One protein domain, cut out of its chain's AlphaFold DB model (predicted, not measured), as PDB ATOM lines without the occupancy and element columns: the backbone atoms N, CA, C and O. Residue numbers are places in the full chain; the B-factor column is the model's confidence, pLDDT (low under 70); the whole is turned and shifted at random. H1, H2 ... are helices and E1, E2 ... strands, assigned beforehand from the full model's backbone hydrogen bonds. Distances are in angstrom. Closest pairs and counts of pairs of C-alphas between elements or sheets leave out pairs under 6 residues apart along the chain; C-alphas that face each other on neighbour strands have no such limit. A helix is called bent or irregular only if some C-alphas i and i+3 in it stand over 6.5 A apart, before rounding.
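AT A GLANCE: This is residues 32 to 72 and 107 to 185 of the 199 residues of the protein "Transposase" of Fimbriiglobus ruber (UniProt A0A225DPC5). A small, strongly twisted parallel sheet of E1, E3 and E4 has helices over both faces, H2 and H3 over one and H1 over the other. E1 runs on far past E3, E2 lies near E1, and residues 32 to 38 stick out at the first end. The printed part has 120 residues, in the order H1 E1 E2 H2 E3 H3 E4; the sheet order is E1 E3 E4 and the class is mixed. It is compact, with a radius of gyration of the C-alphas of 14.4 A and spans of 44 by 41 by 28 A.

IN THESE COORDINATES: E1, residues 60 to 72, is 35.4 A long, begins at C-alpha 60 (-105.128, -23.624, -7.046) and bends by 56 degrees at residue 69. E3 is residues 145 to 150 and E4 residues 181 to 184, ending at C-alpha 184 (-103.820, -10.728, 0.017). H3, residues 158 to 171, is 20.6 A long; H2, residues 124 to 135, 16.4 A; E2, residues 113 to 119, 19.7 A. H1, residues 36 to 47, is 16.5 A long and only just irregular, with C-alphas 39 and 42 6.51 A apart.

HOW THE PARTS SIT: E1 and E3 are parallel, with N 63 and O 147 at 2.8 A, within hydrogen-bond range; so are E3 and E4, with N 182 and O 146 at 3.0 A. The three layers are H2 and H3, the sheet, and H1. H3 is over E4 at a height over the sheet of 8.7 A, and E3, H3, E4 form a strand-helix-strand unit, parallel neighbours joined through a helix, with a right-handed crossover. H3 touches H2 with residues 165 to 169 alone, closest at the C-alphas of Leu 135 and Gly 169, 7.0 A. Residues 107 to 108 pair antiparallel with 63 to 64 of E1 and with 113 to 114 of E2. Every O i to N i+4 pair is within range in H2 and H3, and 6 of 8 in H1.

THE WHOLE: The C-alphas of Arg 32 and Gly 175 are farthest apart, 43.8 A. Residues 73 to 106 are not printed; C-alphas 72 and 107 are 21.8 A apart across this cut. The link H1 to E1 is long. The pLDDT is under 70 in residues 168 to 185.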
ATOM      1  N   ARG A  32     -92.649  -2.006  10.642       82.19
ATOM      2  CA  ARG A  32     -93.265  -0.794  11.217       82.19
ATOM      3  C   ARG A  32     -94.700  -1.016  11.676       82.19
ATOM      4  O   ARG A  32     -95.230  -0.196  12.414       82.19
ATOM      5  N   ASP A  33     -95.327  -2.074  11.179       81.50
ATOM      6  CA  ASP A  33     -96.690  -2.448  11.527       81.50
ATOM      7  C   ASP A  33     -96.630  -3.427  12.710       81.50
ATOM      8  O   ASP A  33     -95.976  -4.462  12.570       81.50
ATOM      9  N   PRO A  34     -97.269  -3.129  13.857       85.06
ATOM     10  CA  PRO A  34     -97.324  -4.053  14.990       85.06
ATOM     11  C   PRO A  34     -97.925  -5.420  14.639       85.06
ATOM     12  O   PRO A  34     -97.601  -6.401  15.295       85.06
ATOM     13  N   LEU A  35     -98.767  -5.487  13.602       82.56
ATOM     14  CA  LEU A  35     -99.410  -6.712  13.118       82.56
ATOM     15  C   LEU A  35     -98.706  -7.288  11.879       82.56
ATOM     16  O   LEU A  35     -99.311  -8.034  11.109       82.56
ATOM     17  N   PHE A  36     -97.449  -6.907  11.625       79.56
ATOM     18  CA  PHE A  36     -96.721  -7.343  10.432       79.56
ATOM     19  C   PHE A  36     -96.677  -8.868  10.302       79.56
ATOM     20  O   PHE A  36     -96.985  -9.378   9.230       79.56
ATOM     21  N   ASP A  37     -96.349  -9.581  11.381       82.12
ATOM     22  CA  ASP A  37     -96.219 -11.042  11.358       82.12
ATOM     23  C   ASP A  37     -97.559 -11.725  11.053       82.12
ATOM     24  O   ASP A  37     -97.623 -12.625  10.215       82.12
ATOM     25  N   GLU A  38     -98.647 -11.235  11.654       83.94
ATOM     26  CA  GLU A  38    -100.006 -11.735  11.415       83.94
ATOM     27  C   GLU A  38    -100.450 -11.525   9.961       83.94
ATOM     28  O   GLU A  38    -101.111 -12.382   9.378       83.94
ATOM     29  N   LYS A  39    -100.057 -10.403   9.346       78.44
ATOM     30  CA  LYS A  39    -100.376 -10.090   7.943       78.44
ATOM     31  C   LYS A  39     -99.477 -10.835   6.958       78.44
ATOM     32  O   LYS A  39     -99.933 -11.239   5.890       78.44
ATOM     33  N   ALA A  40     -98.200 -10.997   7.292       82.81
ATOM     34  CA  ALA A  40     -97.216 -11.644   6.432       82.81
ATOM     35  C   ALA A  40     -97.382 -13.169   6.413       82.81
ATOM     36  O   ALA A  40     -97.213 -13.771   5.355       82.81
ATOM     37  N   GLY A  41     -97.746 -13.784   7.543       86.50
ATOM     38  CA  GLY A  41     -97.894 -15.236   7.690       86.50
ATOM     39  C   GLY A  41     -98.738 -15.888   6.586       86.50
ATOM     40  O   GLY A  41     -98.209 -16.728   5.862       86.50
ATOM     41  N   PRO A  42     -99.992 -15.457   6.358       85.19
ATOM     42  CA  PRO A  42    -100.842 -16.023   5.308       85.19
ATOM     43  C   PRO A  42    -100.265 -15.881   3.889       85.19
ATOM     44  O   PRO A  42    -100.443 -16.764   3.054       85.19
ATOM     45  N   ILE A  43     -99.547 -14.789   3.601       85.50
ATOM     46  CA  ILE A  43     -98.881 -14.591   2.302       85.50
ATOM     47  C   ILE A  43     -97.709 -15.570   2.151       85.50
ATOM     48  O   ILE A  43     -97.528 -16.169   1.089       85.50
ATOM     49  N   LEU A  44     -96.919 -15.747   3.213       90.38
ATOM     50  CA  LEU A  44     -95.817 -16.707   3.236       90.38
ATOM     51  C   LEU A  44     -96.326 -18.147   3.106       90.38
ATOM     52  O   LEU A  44     -95.733 -18.923   2.359       90.38
ATOM     53  N   ASP A  45     -97.446 -18.480   3.750       90.00
ATOM     54  CA  ASP A  45     -98.114 -19.772   3.597       90.00
ATOM     55  C   ASP A  45     -98.536 -20.008   2.145       90.00
ATOM     56  O   ASP A  45     -98.231 -21.066   1.590       90.00
ATOM     57  N   LEU A  46     -99.139 -19.013   1.481       88.62
ATOM     58  CA  LEU A  46     -99.498 -19.113   0.061       88.62
ATOM     59  C   LEU A  46     -98.278 -19.390  -0.817       88.62
ATOM     60  O   LEU A  46     -98.324 -20.265  -1.686       88.62
ATOM     61  N   TYR A  47     -97.167 -18.693  -0.578       91.62
ATOM     62  CA  TYR A  47     -95.911 -18.943  -1.290       91.62
ATOM     63  C   TYR A  47     -95.325 -20.326  -0.985       91.62
ATOM     64  O   TYR A  47     -94.781 -20.968  -1.883       91.62
ATOM     65  N   ALA A  48     -95.507 -20.830   0.236       94.06
ATOM     66  CA  ALA A  48     -95.185 -22.205   0.616       94.06
ATOM     67  C   ALA A  48     -96.192 -23.243   0.075       94.06
ATOM     68  O   ALA A  48     -96.021 -24.445   0.287       94.06
ATOM     69  N   GLY A  49     -97.233 -22.811  -0.643       92.81
ATOM     70  CA  GLY A  49     -98.252 -23.686  -1.212       92.81
ATOM     71  C   GLY A  49     -99.265 -24.185  -0.186       92.81
ATOM     72  O   GLY A  49     -99.752 -25.309  -0.316       92.81
ATOM     73  N   ARG A  50     -99.583 -23.372   0.822       91.38
ATOM     74  CA  ARG A  50    -100.575 -23.646   1.864       91.38
ATOM     75  C   ARG A  50    -101.594 -22.511   1.976       91.38
ATOM     76  O   ARG A  50    -101.294 -21.362   1.685       91.38
ATOM     77  N   TRP A  51    -102.795 -22.842   2.422       84.69
ATOM     78  CA  TRP A  51    -103.847 -21.889   2.759       84.69
ATOM     79  C   TRP A  51    -104.701 -22.452   3.891       84.69
ATOM     80  O   TRP A  51    -105.113 -23.610   3.818       84.69
ATOM     81  N   ASP A  52    -104.926 -21.658   4.941       83.69
ATOM     82  CA  ASP A  52    -105.659 -22.063   6.154       83.69
ATOM     83  C   ASP A  52    -105.168 -23.408   6.732       83.69
ATOM     84  O   ASP A  52    -105.915 -24.350   7.000       83.69
ATOM     85  N   GLY A  53    -103.842 -23.555   6.810       84.25
ATOM     86  CA  GLY A  53    -103.199 -24.770   7.305       84.25
ATOM     87  C   GLY A  53    -103.274 -25.988   6.374       84.25
ATOM     88  O   GLY A  53    -102.692 -27.017   6.719       84.25
ATOM     89  N   GLN A  54    -103.895 -25.899   5.195       86.12
ATOM     90  CA  GLN A  54    -104.019 -26.998   4.228       86.12
ATOM     91  C   GLN A  54    -103.144 -26.779   2.987       86.12
ATOM     92  O   GLN A  54    -102.908 -25.635   2.607       86.12
ATOM     93  N   PRO A  55    -102.641 -27.838   2.326       93.88
ATOM     94  CA  PRO A  55    -101.917 -27.689   1.068       93.88
ATOM     95  C   PRO A  55    -102.841 -27.198  -0.056       93.88
ATOM     96  O   PRO A  55    -104.005 -27.590  -0.144       93.88
ATOM     97  N   LEU A  56    -102.299 -26.376  -0.953       87.94
ATOM     98  CA  LEU A  56    -102.981 -25.970  -2.178       87.94
ATOM     99  C   LEU A  56    -103.174 -27.172  -3.110       87.94
ATOM    100  O   LEU A  56    -102.253 -27.958  -3.351       87.94
ATOM    101  N   GLY A  57    -104.375 -27.283  -3.667       88.56
ATOM    102  CA  GLY A  57    -104.749 -28.303  -4.630       88.56
ATOM    103  C   GLY A  57    -104.104 -28.103  -6.008       88.56
ATOM    104  O   GLY A  57    -103.442 -27.098  -6.279       88.56
ATOM    105  N   PRO A  58    -104.309 -29.059  -6.931       90.00
ATOM    106  CA  PRO A  58    -103.710 -29.028  -8.269       90.00
ATOM    107  C   PRO A  58    -104.289 -27.944  -9.194       90.00
ATOM    108  O   PRO A  58    -103.690 -27.642 -10.223       90.00
ATOM    109  N   LYS A  59    -105.451 -27.378  -8.848       87.44
ATOM    110  CA  LYS A  59    -106.132 -26.302  -9.588       87.44
ATOM    111  C   LYS A  59    -106.160 -24.975  -8.823       87.44
ATOM    112  O   LYS A  59    -106.946 -24.092  -9.162       87.44
ATOM    113  N   ASP A  60    -105.317 -24.853  -7.802       86.25
ATOM    114  CA  ASP A  60    -105.128 -23.624  -7.046       86.25
ATOM    115  C   ASP A  60    -103.832 -22.950  -7.498       86.25
ATOM    116  O   ASP A  60    -102.763 -23.570  -7.470       86.25
ATOM    117  N   PHE A  61    -103.914 -21.679  -7.887       89.56
ATOM    118  CA  PHE A  61    -102.742 -20.926  -8.343       89.56
ATOM    119  C   PHE A  61    -102.540 -19.658  -7.529       89.56
ATOM    120  O   PHE A  61    -103.500 -18.995  -7.138       89.56
ATOM    121  N   VAL A  62    -101.270 -19.318  -7.311       92.50
ATOM    122  CA  VAL A  62    -100.846 -18.117  -6.591       92.50
ATOM    123  C   VAL A  62    -100.132 -17.203  -7.573       92.50
ATOM    124  O   VAL A  62     -99.075 -17.545  -8.103       92.50
ATOM    125  N   LEU A  63    -100.736 -16.048  -7.820       93.38
ATOM    126  CA  LEU A  63    -100.299 -15.048  -8.778       93.38
ATOM    127  C   LEU A  63     -99.812 -13.815  -8.024       93.38
ATOM    128  O   LEU A  63    -100.613 -13.073  -7.461       93.38
ATOM    129  N   SER A  64     -98.504 -13.582  -8.035       93.38
ATOM    130  CA  SER A  64     -97.921 -12.332  -7.552       93.38
ATOM    131  C   SER A  64     -97.900 -11.322  -8.694       93.38
ATOM    132  O   SER A  64     -97.349 -11.614  -9.756       93.38
ATOM    133  N   MET A  65     -98.536 -10.163  -8.532       92.19
ATOM    134  CA  MET A  65     -98.650  -9.168  -9.601       92.19
ATOM    135  C   MET A  65     -98.078  -7.823  -9.171       92.19
ATOM    136  O   MET A  65     -98.325  -7.367  -8.058       92.19
ATOM    137  N   ASP A  66     -97.343  -7.183 -10.077       92.00
ATOM    138  CA  ASP A  66     -96.687  -5.897  -9.833       92.00
ATOM    139  C   ASP A  66     -96.607  -5.054 -11.120       92.00
ATOM    140  O   ASP A  66     -96.761  -5.551 -12.247       92.00
ATOM    141  N   GLU A  67     -96.360  -3.757 -10.951       91.38
ATOM    142  CA  GLU A  67     -96.178  -2.779 -12.014       91.38
ATOM    143  C   GLU A  67     -94.760  -2.201 -11.986       91.38
ATOM    144  O   GLU A  67     -94.425  -1.302 -11.212       91.38
ATOM    145  N   LYS A  68     -93.921  -2.619 -12.937       92.44
ATOM    146  CA  LYS A  68     -92.659  -1.929 -13.190       92.44
ATOM    147  C   LYS A  68     -92.916  -0.678 -14.019       92.44
ATOM    148  O   LYS A  68     -93.113  -0.734 -15.238       92.44
ATOM    149  N   THR A  69     -92.873   0.465 -13.348       90.69
ATOM    150  CA  THR A  69     -93.169   1.754 -13.971       90.69
ATOM    151  C   THR A  69     -91.960   2.389 -14.663       90.69
ATOM    152  O   THR A  69     -90.803   2.074 -14.378       90.69
ATOM    153  N   SER A  70     -92.240   3.309 -15.589       91.25
ATOM    154  CA  SER A  70     -91.267   4.194 -16.245       91.25
ATOM    155  C   SER A  70     -90.094   3.479 -16.929       91.25
ATOM    156  O   SER A  70     -88.964   3.972 -16.938       91.25
ATOM    157  N   ILE A  71     -90.353   2.325 -17.548       93.88
ATOM    158  CA  ILE A  71     -89.360   1.626 -18.364       93.88
ATOM    159  C   ILE A  71     -89.095   2.460 -19.613       93.88
ATOM    160  O   ILE A  71     -89.978   2.658 -20.446       93.88
ATOM    161  N   GLN A  72     -87.869   2.956 -19.749       92.62
ATOM    162  CA  GLN A  72     -87.474   3.738 -20.914       92.62
ATOM    163  C   GLN A  72     -87.451   2.858 -22.165       92.62
ATOM    164  O   GLN A  72     -86.701   1.885 -22.235       92.62
ATOM    165  N   TRP A 107     -96.763 -13.028 -12.046       96.88
ATOM    166  CA  TRP A 107     -95.865 -14.143 -11.804       96.88
ATOM    167  C   TRP A 107     -96.640 -15.267 -11.115       96.88
ATOM    168  O   TRP A 107     -97.122 -15.094  -9.995       96.88
ATOM    169  N   ASP A 108     -96.743 -16.428 -11.756       95.44
ATOM    170  CA  ASP A 108     -97.190 -17.645 -11.082       95.44
ATOM    171  C   ASP A 108     -96.060 -18.163 -10.190       95.44
ATOM    172  O   ASP A 108     -95.038 -18.665 -10.672       95.44
ATOM    173  N   VAL A 109     -96.265 -18.034  -8.879       93.31
ATOM    174  CA  VAL A 109     -95.257 -18.298  -7.848       93.31
ATOM    175  C   VAL A 109     -94.750 -19.731  -7.901       93.31
ATOM    176  O   VAL A 109     -93.557 -19.966  -7.722       93.31
ATOM    177  N   ARG A 110     -95.633 -20.688  -8.186       92.06
ATOM    178  CA  ARG A 110     -95.311 -22.117  -8.108       92.06
ATOM    179  C   ARG A 110     -94.795 -22.670  -9.428       92.06
ATOM    180  O   ARG A 110     -94.040 -23.638  -9.426       92.06
ATOM    181  N   ARG A 111     -95.200 -22.074 -10.552       91.50
ATOM    182  CA  ARG A 111     -94.798 -22.511 -11.899       91.50
ATOM    183  C   ARG A 111     -93.595 -21.753 -12.449       91.50
ATOM    184  O   ARG A 111     -93.021 -22.193 -13.441       91.50
ATOM    185  N   GLY A 112     -93.244 -20.610 -11.861       93.56
ATOM    186  CA  GLY A 112     -92.181 -19.744 -12.369       93.56
ATOM    187  C   GLY A 112     -92.502 -19.126 -13.731       93.56
ATOM    188  O   GLY A 112     -91.604 -18.887 -14.536       93.56
ATOM    189  N   MET A 113     -93.789 -18.918 -14.027       94.44
ATOM    190  CA  MET A 113     -94.248 -18.364 -15.302       94.44
ATOM    191  C   MET A 113     -94.634 -16.896 -15.151       94.44
ATOM    192  O   MET A 113     -95.382 -16.545 -14.246       94.44
ATOM    193  N   ILE A 114     -94.185 -16.054 -16.086       95.38
ATOM    194  CA  ILE A 114     -94.581 -14.642 -16.160       95.38
ATOM    195  C   ILE A 114     -95.568 -14.429 -17.299       95.38
ATOM    196  O   ILE A 114     -95.293 -14.749 -18.457       95.38
ATOM    197  N   LEU A 115     -96.675 -13.775 -16.977       94.81
ATOM    198  CA  LEU A 115     -97.620 -13.201 -17.923       94.81
ATOM    199  C   LEU A 115     -97.526 -11.686 -17.819       94.81
ATOM    200  O   LEU A 115     -97.831 -11.109 -16.784       94.81
ATOM    201  N   GLY A 116     -97.083 -11.035 -18.888       94.94
ATOM    202  CA  GLY A 116     -96.819  -9.602 -18.871       94.94
ATOM    203  C   GLY A 116     -97.545  -8.832 -19.958       94.94
ATOM    204  O   GLY A 116     -97.936  -9.376 -20.994       94.94
ATOM    205  N   ARG A 117     -97.680  -7.526 -19.739       94.81
ATOM    206  CA  ARG A 117     -98.183  -6.579 -20.733       94.81
ATOM    207  C   ARG A 117     -97.510  -5.224 -20.568       94.81
ATOM    208  O   ARG A 117     -97.427  -4.690 -19.467       94.81
ATOM    209  N   CYS A 118     -97.086  -4.658 -21.691       95.69
ATOM    210  CA  CYS A 118     -96.620  -3.280 -21.759       95.69
ATOM    211  C   CYS A 118     -97.794  -2.339 -22.030       95.69
ATOM    212  O   CYS A 118     -98.601  -2.578 -22.925       95.69
ATOM    213  N   GLU A 119     -97.855  -1.244 -21.288       95.44
ATOM    214  CA  GLU A 119     -98.886  -0.220 -21.383       95.44
ATOM    215  C   GLU A 119     -98.268   1.172 -21.426       95.44
ATOM    216  O   GLU A 119     -97.165   1.407 -20.935       95.44
ATOM    217  N   ARG A 120     -98.998   2.130 -21.999       93.19
ATOM    218  CA  ARG A 120     -98.544   3.530 -22.040       93.19
ATOM    219  C   ARG A 120     -98.640   4.217 -20.675       93.19
ATOM    220  O   ARG A 120     -97.905   5.165 -20.420       93.19
ATOM    221  N   LYS A 121     -99.565   3.774 -19.820       92.00
ATOM    222  CA  LYS A 121     -99.857   4.355 -18.501       92.00
ATOM    223  C   LYS A 121    -100.173   3.254 -17.489       92.00
ATOM    224  O   LYS A 121    -100.591   2.166 -17.883       92.00
ATOM    225  N   THR A 122     -99.982   3.562 -16.211       89.88
ATOM    226  CA  THR A 122    -100.406   2.728 -15.082       89.88
ATOM    227  C   THR A 122    -101.873   2.990 -14.749       89.88
ATOM    228  O   THR A 122    -102.504   3.896 -15.310       89.88
ATOM    229  N   GLY A 123    -102.425   2.199 -13.833       91.12
ATOM    230  CA  GLY A 123    -103.732   2.457 -13.238       91.12
ATOM    231  C   GLY A 123    -104.705   1.294 -13.366       91.12
ATOM    232  O   GLY A 123    -104.411   0.257 -13.953       91.12
ATOM    233  N   ILE A 124    -105.904   1.510 -12.831       90.94
ATOM    234  CA  ILE A 124    -106.974   0.512 -12.708       90.94
ATOM    235  C   ILE A 124    -107.280  -0.201 -14.031       90.94
ATOM    236  O   ILE A 124    -107.362  -1.424 -14.071       90.94
ATOM    237  N   GLN A 125    -107.470   0.561 -15.112       93.19
ATOM    238  CA  GLN A 125    -107.879   0.012 -16.408       93.19
ATOM    239  C   GLN A 125    -106.763  -0.814 -17.060       93.19
ATOM    240  O   GLN A 125    -107.030  -1.937 -17.486       93.19
ATOM    241  N   PRO A 126    -105.508  -0.318 -17.120       94.00
ATOM    242  CA  PRO A 126    -104.367  -1.168 -17.393       94.00
ATOM    243  C   PRO A 126    -104.373  -2.423 -16.525       94.00
ATOM    244  O   PRO A 126    -104.438  -3.506 -17.086       94.00
ATOM    245  N   PHE A 127    -104.341  -2.322 -15.203       91.62
ATOM    246  CA  PHE A 127    -104.246  -3.491 -14.329       91.62
ATOM    247  C   PHE A 127    -105.354  -4.528 -14.596       91.62
ATOM    248  O   PHE A 127    -105.057  -5.705 -14.782       91.62
ATOM    249  N   GLY A 128    -106.605  -4.086 -14.760       90.56
ATOM    250  CA  GLY A 128    -107.737  -4.951 -15.116       90.56
ATOM    251  C   GLY A 128    -107.512  -5.758 -16.398       90.56
ATOM    252  O   GLY A 128    -107.687  -6.968 -16.386       90.56
ATOM    253  N   ARG A 129    -106.988  -5.139 -17.464       93.00
ATOM    254  CA  ARG A 129    -106.659  -5.858 -18.712       93.00
ATOM    255  C   ARG A 129    -105.575  -6.928 -18.537       93.00
ATOM    256  O   ARG A 129    -105.539  -7.885 -19.308       93.00
ATOM    257  N   LEU A 130    -104.654  -6.765 -17.579       93.25
ATOM    258  CA  LEU A 130    -103.708  -7.834 -17.240       93.25
ATOM    259  C   LEU A 130    -104.450  -8.996 -16.572       93.25
ATOM    260  O   LEU A 130    -104.257 -10.135 -16.986       93.25
ATOM    261  N   VAL A 131    -105.313  -8.704 -15.595       90.38
ATOM    262  CA  VAL A 131    -106.140  -9.714 -14.914       90.38
ATOM    263  C   VAL A 131    -107.002 -10.478 -15.923       90.38
ATOM    264  O   VAL A 131    -106.941 -11.704 -15.955       90.38
ATOM    265  N   ASP A 132    -107.710  -9.781 -16.816       89.88
ATOM    266  CA  ASP A 132    -108.512 -10.395 -17.886       89.88
ATOM    267  C   ASP A 132    -107.675 -11.355 -18.737       89.88
ATOM    268  O   ASP A 132    -108.058 -12.499 -18.971       89.88
ATOM    269  N   ARG A 133    -106.483 -10.913 -19.157       91.62
ATOM    270  CA  ARG A 133    -105.573 -11.723 -19.970       91.62
ATOM    271  C   ARG A 133    -105.093 -12.982 -19.250       91.62
ATOM    272  O   ARG A 133    -104.859 -13.987 -19.919       91.62
ATOM    273  N   VAL A 134    -104.882 -12.922 -17.938       90.94
ATOM    274  CA  VAL A 134    -104.492 -14.093 -17.141       90.94
ATOM    275  C   VAL A 134    -105.663 -15.065 -17.035       90.94
ATOM    276  O   VAL A 134    -105.491 -16.248 -17.306       90.94
ATOM    277  N   LEU A 135    -106.857 -14.561 -16.714       87.88
ATOM    278  CA  LEU A 135    -108.041 -15.382 -16.448       87.88
ATOM    279  C   LEU A 135    -108.529 -16.193 -17.652       87.88
ATOM    280  O   LEU A 135    -109.137 -17.237 -17.457       87.88
ATOM    281  N   VAL A 136    -108.258 -15.751 -18.880       87.50
ATOM    282  CA  VAL A 136    -108.651 -16.484 -20.101       87.50
ATOM    283  C   VAL A 136    -107.609 -17.501 -20.579       87.50
ATOM    284  O   VAL A 136    -107.832 -18.187 -21.574       87.50
ATOM    285  N   GLN A 137    -106.447 -17.591 -19.926       89.19
ATOM    286  CA  GLN A 137    -105.380 -18.508 -20.331       89.19
ATOM    287  C   GLN A 137    -105.412 -19.806 -19.521       89.19
ATOM    288  O   GLN A 137    -105.593 -19.761 -18.304       89.19
ATOM    289  N   PRO A 138    -105.153 -20.970 -20.140       89.12
ATOM    290  CA  PRO A 138    -104.844 -22.182 -19.397       89.12
ATOM    291  C   PRO A 138    -103.567 -22.016 -18.550       89.12
ATOM    292  O   PRO A 138    -102.593 -21.419 -19.018       89.12
ATOM    293  N   PRO A 139    -103.526 -22.563 -17.323       90.88
ATOM    294  CA  PRO A 139    -104.585 -23.331 -16.654       90.88
ATOM    295  C   PRO A 139    -105.612 -22.467 -15.888       90.88
ATOM    296  O   PRO A 139    -106.527 -23.012 -15.283       90.88
ATOM    297  N   TYR A 140    -105.438 -21.146 -15.849       88.31
ATOM    298  CA  TYR A 140    -106.159 -20.239 -14.945       88.31
ATOM    299  C   TYR A 140    -107.652 -20.118 -15.253       88.31
ATOM    300  O   TYR A 140    -108.443 -19.871 -14.342       88.31
ATOM    301  N   VAL A 141    -108.028 -20.326 -16.516       84.94
ATOM    302  CA  VAL A 141    -109.430 -20.391 -16.952       84.94
ATOM    303  C   VAL A 141    -110.204 -21.522 -16.261       84.94
ATOM    304  O   VAL A 141    -111.372 -21.344 -15.930       84.94
ATOM    305  N   ASP A 142    -109.528 -22.631 -15.941       83.69
ATOM    306  CA  ASP A 142    -110.102 -23.818 -15.291       83.69
ATOM    307  C   ASP A 142    -109.705 -23.939 -13.809       83.69
ATOM    308  O   ASP A 142    -109.833 -25.014 -13.205       83.69
ATOM    309  N   ALA A 143    -109.159 -22.869 -13.222       83.12
ATOM    310  CA  ALA A 143    -108.714 -22.855 -11.835       83.12
ATOM    311  C   ALA A 143    -109.896 -22.969 -10.867       83.12
ATOM    312  O   ALA A 143    -110.908 -22.285 -11.019       83.12
ATOM    313  N   THR A 144    -109.731 -23.782  -9.823       82.88
ATOM    314  CA  THR A 144    -110.681 -23.843  -8.707       82.88
ATOM    315  C   THR A 144    -110.534 -22.602  -7.840       82.88
ATOM    316  O   THR A 144    -111.536 -21.968  -7.530       82.88
ATOM    317  N   ARG A 145    -109.295 -22.206  -7.516       82.00
ATOM    318  CA  ARG A 145    -109.001 -20.973  -6.776       82.00
ATOM    319  C   ARG A 145    -107.832 -20.225  -7.395       82.00
ATOM    320  O   ARG A 145    -106.856 -20.821  -7.857       82.00
ATOM    321  N   LEU A 146    -107.935 -18.900  -7.388       84.25
ATOM    322  CA  LEU A 146    -106.827 -18.012  -7.725       84.25
ATOM    323  C   LEU A 146    -106.572 -17.071  -6.559       84.25
ATOM    324  O   LEU A 146    -107.463 -16.322  -6.154       84.25
ATOM    325  N   PHE A 147    -105.339 -17.104  -6.078       87.50
ATOM    326  CA  PHE A 147    -104.825 -16.185  -5.083       87.50
ATOM    327  C   PHE A 147    -104.046 -15.092  -5.797       87.50
ATOM    328  O   PHE A 147    -103.085 -15.378  -6.509       87.50
ATOM    329  N   PHE A 148    -104.453 -13.846  -5.610       88.19
ATOM    330  CA  PHE A 148    -103.750 -12.686  -6.131       88.19
ATOM    331  C   PHE A 148    -102.987 -12.017  -4.987       88.19
ATOM    332  O   PHE A 148    -103.577 -11.587  -3.996       88.19
ATOM    333  N   VAL A 149    -101.670 -11.916  -5.123       89.56
ATOM    334  CA  VAL A 149    -100.809 -11.198  -4.181       89.56
ATOM    335  C   VAL A 149    -100.298  -9.951  -4.880       89.56
ATOM    336  O   VAL A 149     -99.584 -10.038  -5.878       89.56
ATOM    337  N   VAL A 150    -100.692  -8.791  -4.373       88.19
ATOM    338  CA  VAL A 150    -100.373  -7.484  -4.954       88.19
ATOM    339  C   VAL A 150     -99.810  -6.567  -3.880       88.19
ATOM    340  O   VAL A 150     -99.996  -6.811  -2.684       88.19
ATOM    341  N   ASP A 151     -99.097  -5.522  -4.291       83.19
ATOM    342  CA  ASP A 151     -98.700  -4.478  -3.358       83.19
ATOM    343  C   ASP A 151     -99.896  -3.561  -3.033       83.19
ATOM    344  O   ASP A 151    -101.052  -3.911  -3.257       83.19
ATOM    345  N   ASN A 152     -99.656  -2.411  -2.403       76.31
ATOM    346  CA  ASN A 152    -100.731  -1.467  -2.090       76.31
ATOM    347  C   ASN A 152    -100.772  -0.306  -3.093       76.31
ATOM    348  O   ASN A 152    -101.042   0.843  -2.722       76.31
ATOM    349  N   GLY A 153    -100.423  -0.593  -4.349       79.56
ATOM    350  CA  GLY A 153    -100.362   0.374  -5.428       79.56
ATOM    351  C   GLY A 153    -101.732   0.969  -5.744       79.56
ATOM    352  O   GLY A 153    -102.779   0.337  -5.612       79.56
ATOM    353  N   SER A 154    -101.746   2.215  -6.219       82.38
ATOM    354  CA  SER A 154    -102.985   2.965  -6.476       82.38
ATOM    355  C   SER A 154    -103.940   2.290  -7.470       82.38
ATOM    356  O   SER A 154    -105.145   2.531  -7.431       82.38
ATOM    357  N   SER A 155    -103.431   1.435  -8.361       83.12
ATOM    358  CA  SER A 155    -104.239   0.693  -9.329       83.12
ATOM    359  C   SER A 155    -105.061  -0.426  -8.696       83.12
ATOM    360  O   SER A 155    -106.106  -0.782  -9.246       83.12
ATOM    361  N   HIS A 156    -104.642  -0.948  -7.544       79.00
ATOM    362  CA  HIS A 156    -105.261  -2.097  -6.898       79.00
ATOM    363  C   HIS A 156    -105.431  -1.937  -5.376       79.00
ATOM    364  O   HIS A 156    -105.639  -2.920  -4.679       79.00
ATOM    365  N   HIS A 157    -105.455  -0.694  -4.895       79.12
ATOM    366  CA  HIS A 157    -105.635  -0.340  -3.491       79.12
ATOM    367  C   HIS A 157    -107.074  -0.540  -2.976       79.12
ATOM    368  O   HIS A 157    -108.038  -0.015  -3.553       79.12
ATOM    369  N   GLY A 158    -107.197  -1.202  -1.823       72.56
ATOM    370  CA  GLY A 158    -108.366  -1.171  -0.948       72.56
ATOM    371  C   GLY A 158    -109.593  -1.936  -1.453       72.56
ATOM    372  O   GLY A 158    -109.628  -2.518  -2.538       72.56
ATOM    373  N   ARG A 159    -110.681  -1.894  -0.669       73.88
ATOM    374  CA  ARG A 159    -111.889  -2.727  -0.878       73.88
ATOM    375  C   ARG A 159    -112.491  -2.603  -2.285       73.88
ATOM    376  O   ARG A 159    -112.994  -3.587  -2.824       73.88
ATOM    377  N   THR A 160    -112.426  -1.426  -2.905       78.75
ATOM    378  CA  THR A 160    -112.935  -1.198  -4.270       78.75
ATOM    379  C   THR A 160    -112.180  -2.018  -5.316       78.75
ATOM    380  O   THR A 160    -112.789  -2.539  -6.252       78.75
ATOM    381  N   SER A 161    -110.860  -2.144  -5.163       78.62
ATOM    382  CA  SER A 161    -110.027  -2.979  -6.029       78.62
ATOM    383  C   SER A 161    -110.456  -4.439  -5.957       78.62
ATOM    384  O   SER A 161    -110.645  -5.097  -6.977       78.62
ATOM    385  N   VAL A 162    -110.716  -4.907  -4.745       73.56
ATOM    386  CA  VAL A 162    -111.032  -6.305  -4.464       73.56
ATOM    387  C   VAL A 162    -112.378  -6.679  -5.050       73.56
ATOM    388  O   VAL A 162    -112.478  -7.651  -5.795       73.56
ATOM    389  N   VAL A 163    -113.396  -5.848  -4.811       76.94
ATOM    390  CA  VAL A 163    -114.724  -6.031  -5.411       76.94
ATOM    391  C   VAL A 163    -114.622  -6.091  -6.937       76.94
ATOM    392  O   VAL A 163    -115.305  -6.891  -7.575       76.94
ATOM    393  N   ARG A 164    -113.761  -5.267  -7.545       82.19
ATOM    394  CA  ARG A 164    -113.535  -5.296  -8.993       82.19
ATOM    395  C   ARG A 164    -112.882  -6.604  -9.439       82.19
ATOM    396  O   ARG A 164    -113.380  -7.212 -10.378       82.19
ATOM    397  N   MET A 165    -111.816  -7.050  -8.778       74.81
ATOM    398  CA  MET A 165    -111.120  -8.288  -9.153       74.81
ATOM    399  C   MET A 165    -111.996  -9.532  -8.981       74.81
ATOM    400  O   MET A 165    -111.987 -10.405  -9.846       74.81
ATOM    401  N   GLN A 166    -112.815  -9.581  -7.928       72.56
ATOM    402  CA  GLN A 166    -113.807 -10.642  -7.738       72.56
ATOM    403  C   GLN A 166    -114.830 -10.653  -8.878       72.56
ATOM    404  O   GLN A 166    -115.057 -11.695  -9.489       72.56
ATOM    405  N   LYS A 167    -115.394  -9.491  -9.239       72.25
ATOM    406  CA  LYS A 167    -116.331  -9.380 -10.372       72.25
ATOM    407  C   LYS A 167    -115.718  -9.862 -11.683       72.25
ATOM    408  O   LYS A 167    -116.372 -10.603 -12.410       72.25
ATOM    409  N   THR A 168    -114.479  -9.473 -11.972       68.69
ATOM    410  CA  THR A 168    -113.758  -9.907 -13.174       68.69
ATOM    411  C   THR A 168    -113.526 -11.422 -13.184       68.69
ATOM    412  O   THR A 168    -113.760 -12.076 -14.199       68.69
ATOM    413  N   GLY A 169    -113.136 -11.996 -12.042       61.03
ATOM    414  CA  GLY A 169    -113.011 -13.445 -11.866       61.03
ATOM    415  C   GLY A 169    -114.318 -14.186 -12.147       61.03
ATOM    416  O   GLY A 169    -114.323 -15.148 -12.907       61.03
ATOM    417  N   HIS A 170    -115.436 -13.711 -11.593       55.81
ATOM    418  CA  HIS A 170    -116.746 -14.339 -11.783       55.81
ATOM    419  C   HIS A 170    -117.292 -14.183 -13.208       55.81
ATOM    420  O   HIS A 170    -117.812 -15.148 -13.766       55.81
ATOM    421  N   ALA A 171    -117.159 -13.002 -13.820       54.06
ATOM    422  CA  ALA A 171    -117.661 -12.740 -15.170       54.06
ATOM    423  C   ALA A 171    -116.998 -13.643 -16.223       54.06
ATOM    424  O   ALA A 171    -117.672 -14.142 -17.119       54.06
ATOM    425  N   ASN A 172    -115.701 -13.912 -16.068       52.00
ATOM    426  CA  ASN A 172    -114.944 -14.777 -16.973       52.00
ATOM    427  C   ASN A 172    -115.146 -16.283 -16.693       52.00
ATOM    428  O   ASN A 172    -114.644 -17.109 -17.449       52.00
ATOM    429  N   ARG A 173    -115.880 -16.650 -15.629       54.66
ATOM    430  CA  ARG A 173    -116.095 -18.036 -15.166       54.66
ATOM    431  C   ARG A 173    -117.555 -18.489 -15.177       54.66
ATOM    432  O   ARG A 173    -117.846 -19.548 -14.620       54.66
ATOM    433  N   ALA A 174    -118.467 -17.718 -15.774       37.19
ATOM    434  CA  ALA A 174    -119.888 -18.057 -15.878       37.19
ATOM    435  C   ALA A 174    -120.081 -19.403 -16.617       37.19
ATOM    436  O   ALA A 174    -120.214 -19.448 -17.835       37.19
ATOM    437  N   GLY A 175    -120.020 -20.506 -15.862       34.78
ATOM    438  CA  GLY A 175    -119.986 -21.884 -16.356       34.78
ATOM    439  C   GLY A 175    -119.259 -22.901 -15.454       34.78
ATOM    440  O   GLY A 175    -119.450 -24.095 -15.660       34.78
ATOM    441  N   SER A 176    -118.465 -22.489 -14.451       31.75
ATOM    442  CA  SER A 176    -117.744 -23.426 -13.564       31.75
ATOM    443  C   SER A 176    -117.880 -23.086 -12.071       31.75
ATOM    444  O   SER A 176    -117.837 -21.924 -11.675       31.75
ATOM    445  N   HIS A 177    -118.067 -24.122 -11.244       28.41
ATOM    446  CA  HIS A 177    -118.232 -24.088  -9.781       28.41
ATOM    447  C   HIS A 177    -116.929 -23.727  -9.030       28.41
ATOM    448  O   HIS A 177    -116.435 -24.511  -8.222       28.41
ATOM    449  N   ALA A 178    -116.325 -22.579  -9.332       31.39
ATOM    450  CA  ALA A 178    -115.111 -22.095  -8.674       31.39
ATOM    451  C   ALA A 178    -115.456 -20.987  -7.664       31.39
ATOM    452  O   ALA A 178    -115.659 -19.828  -8.043       31.39
ATOM    453  N   ASP A 179    -115.528 -21.361  -6.387       33.47
ATOM    454  CA  ASP A 179    -115.674 -20.440  -5.263       33.47
ATOM    455  C   ASP A 179    -114.337 -19.717  -4.996       33.47
ATOM    456  O   ASP A 179    -113.303 -20.354  -4.834       33.47
ATOM    457  N   SER A 180    -114.414 -18.382  -4.969       36.56
ATOM    458  CA  SER A 180    -113.419 -17.378  -4.540       36.56
ATOM    459  C   SER A 180    -112.180 -17.079  -5.428       36.56
ATOM    460  O   SER A 180    -111.323 -17.901  -5.751       36.56
ATOM    461  N   CYS A 181    -112.065 -15.799  -5.815       37.97
ATOM    462  CA  CYS A 181    -110.787 -15.128  -6.086       37.97
ATOM    463  C   CYS A 181    -110.378 -14.412  -4.794       37.97
ATOM    464  O   CYS A 181    -111.113 -13.531  -4.332       37.97
ATOM    465  N   GLU A 182    -109.232 -14.773  -4.221       49.38
ATOM    466  CA  GLU A 182    -108.788 -14.286  -2.910       49.38
ATOM    467  C   GLU A 182    -107.556 -13.390  -3.073       49.38
ATOM    468  O   GLU A 182    -106.577 -13.757  -3.716       49.38
ATOM    469  N   LEU A 183    -107.637 -12.169  -2.544       48.44
ATOM    470  CA  LEU A 183    -106.579 -11.160  -2.597       48.44
ATOM    471  C   LEU A 183    -105.906 -11.050  -1.230       48.44
ATOM    472  O   LEU A 183    -106.602 -10.975  -0.218       48.44
ATOM    473  N   ALA A 184    -104.578 -10.998  -1.202       45.19
ATOM    474  CA  ALA A 184    -103.820 -10.728   0.017       45.19
ATOM    475  C   ALA A 184    -103.171  -9.336  -0.060       45.19
ATOM    476  O   ALA A 184    -102.373  -9.082  -0.962       45.19
ATOM    477  N   GLU A 185    -103.517  -8.443   0.877       44.44
ATOM    478  CA  GLU A 185    -102.969  -7.080   0.984       44.44
ATOM    479  C   GLU A 185    -102.134  -6.904   2.278       44.44
ATOM    480  O   GLU A 185    -102.610  -7.259   3.357       44.44
TER     481      GLU A 185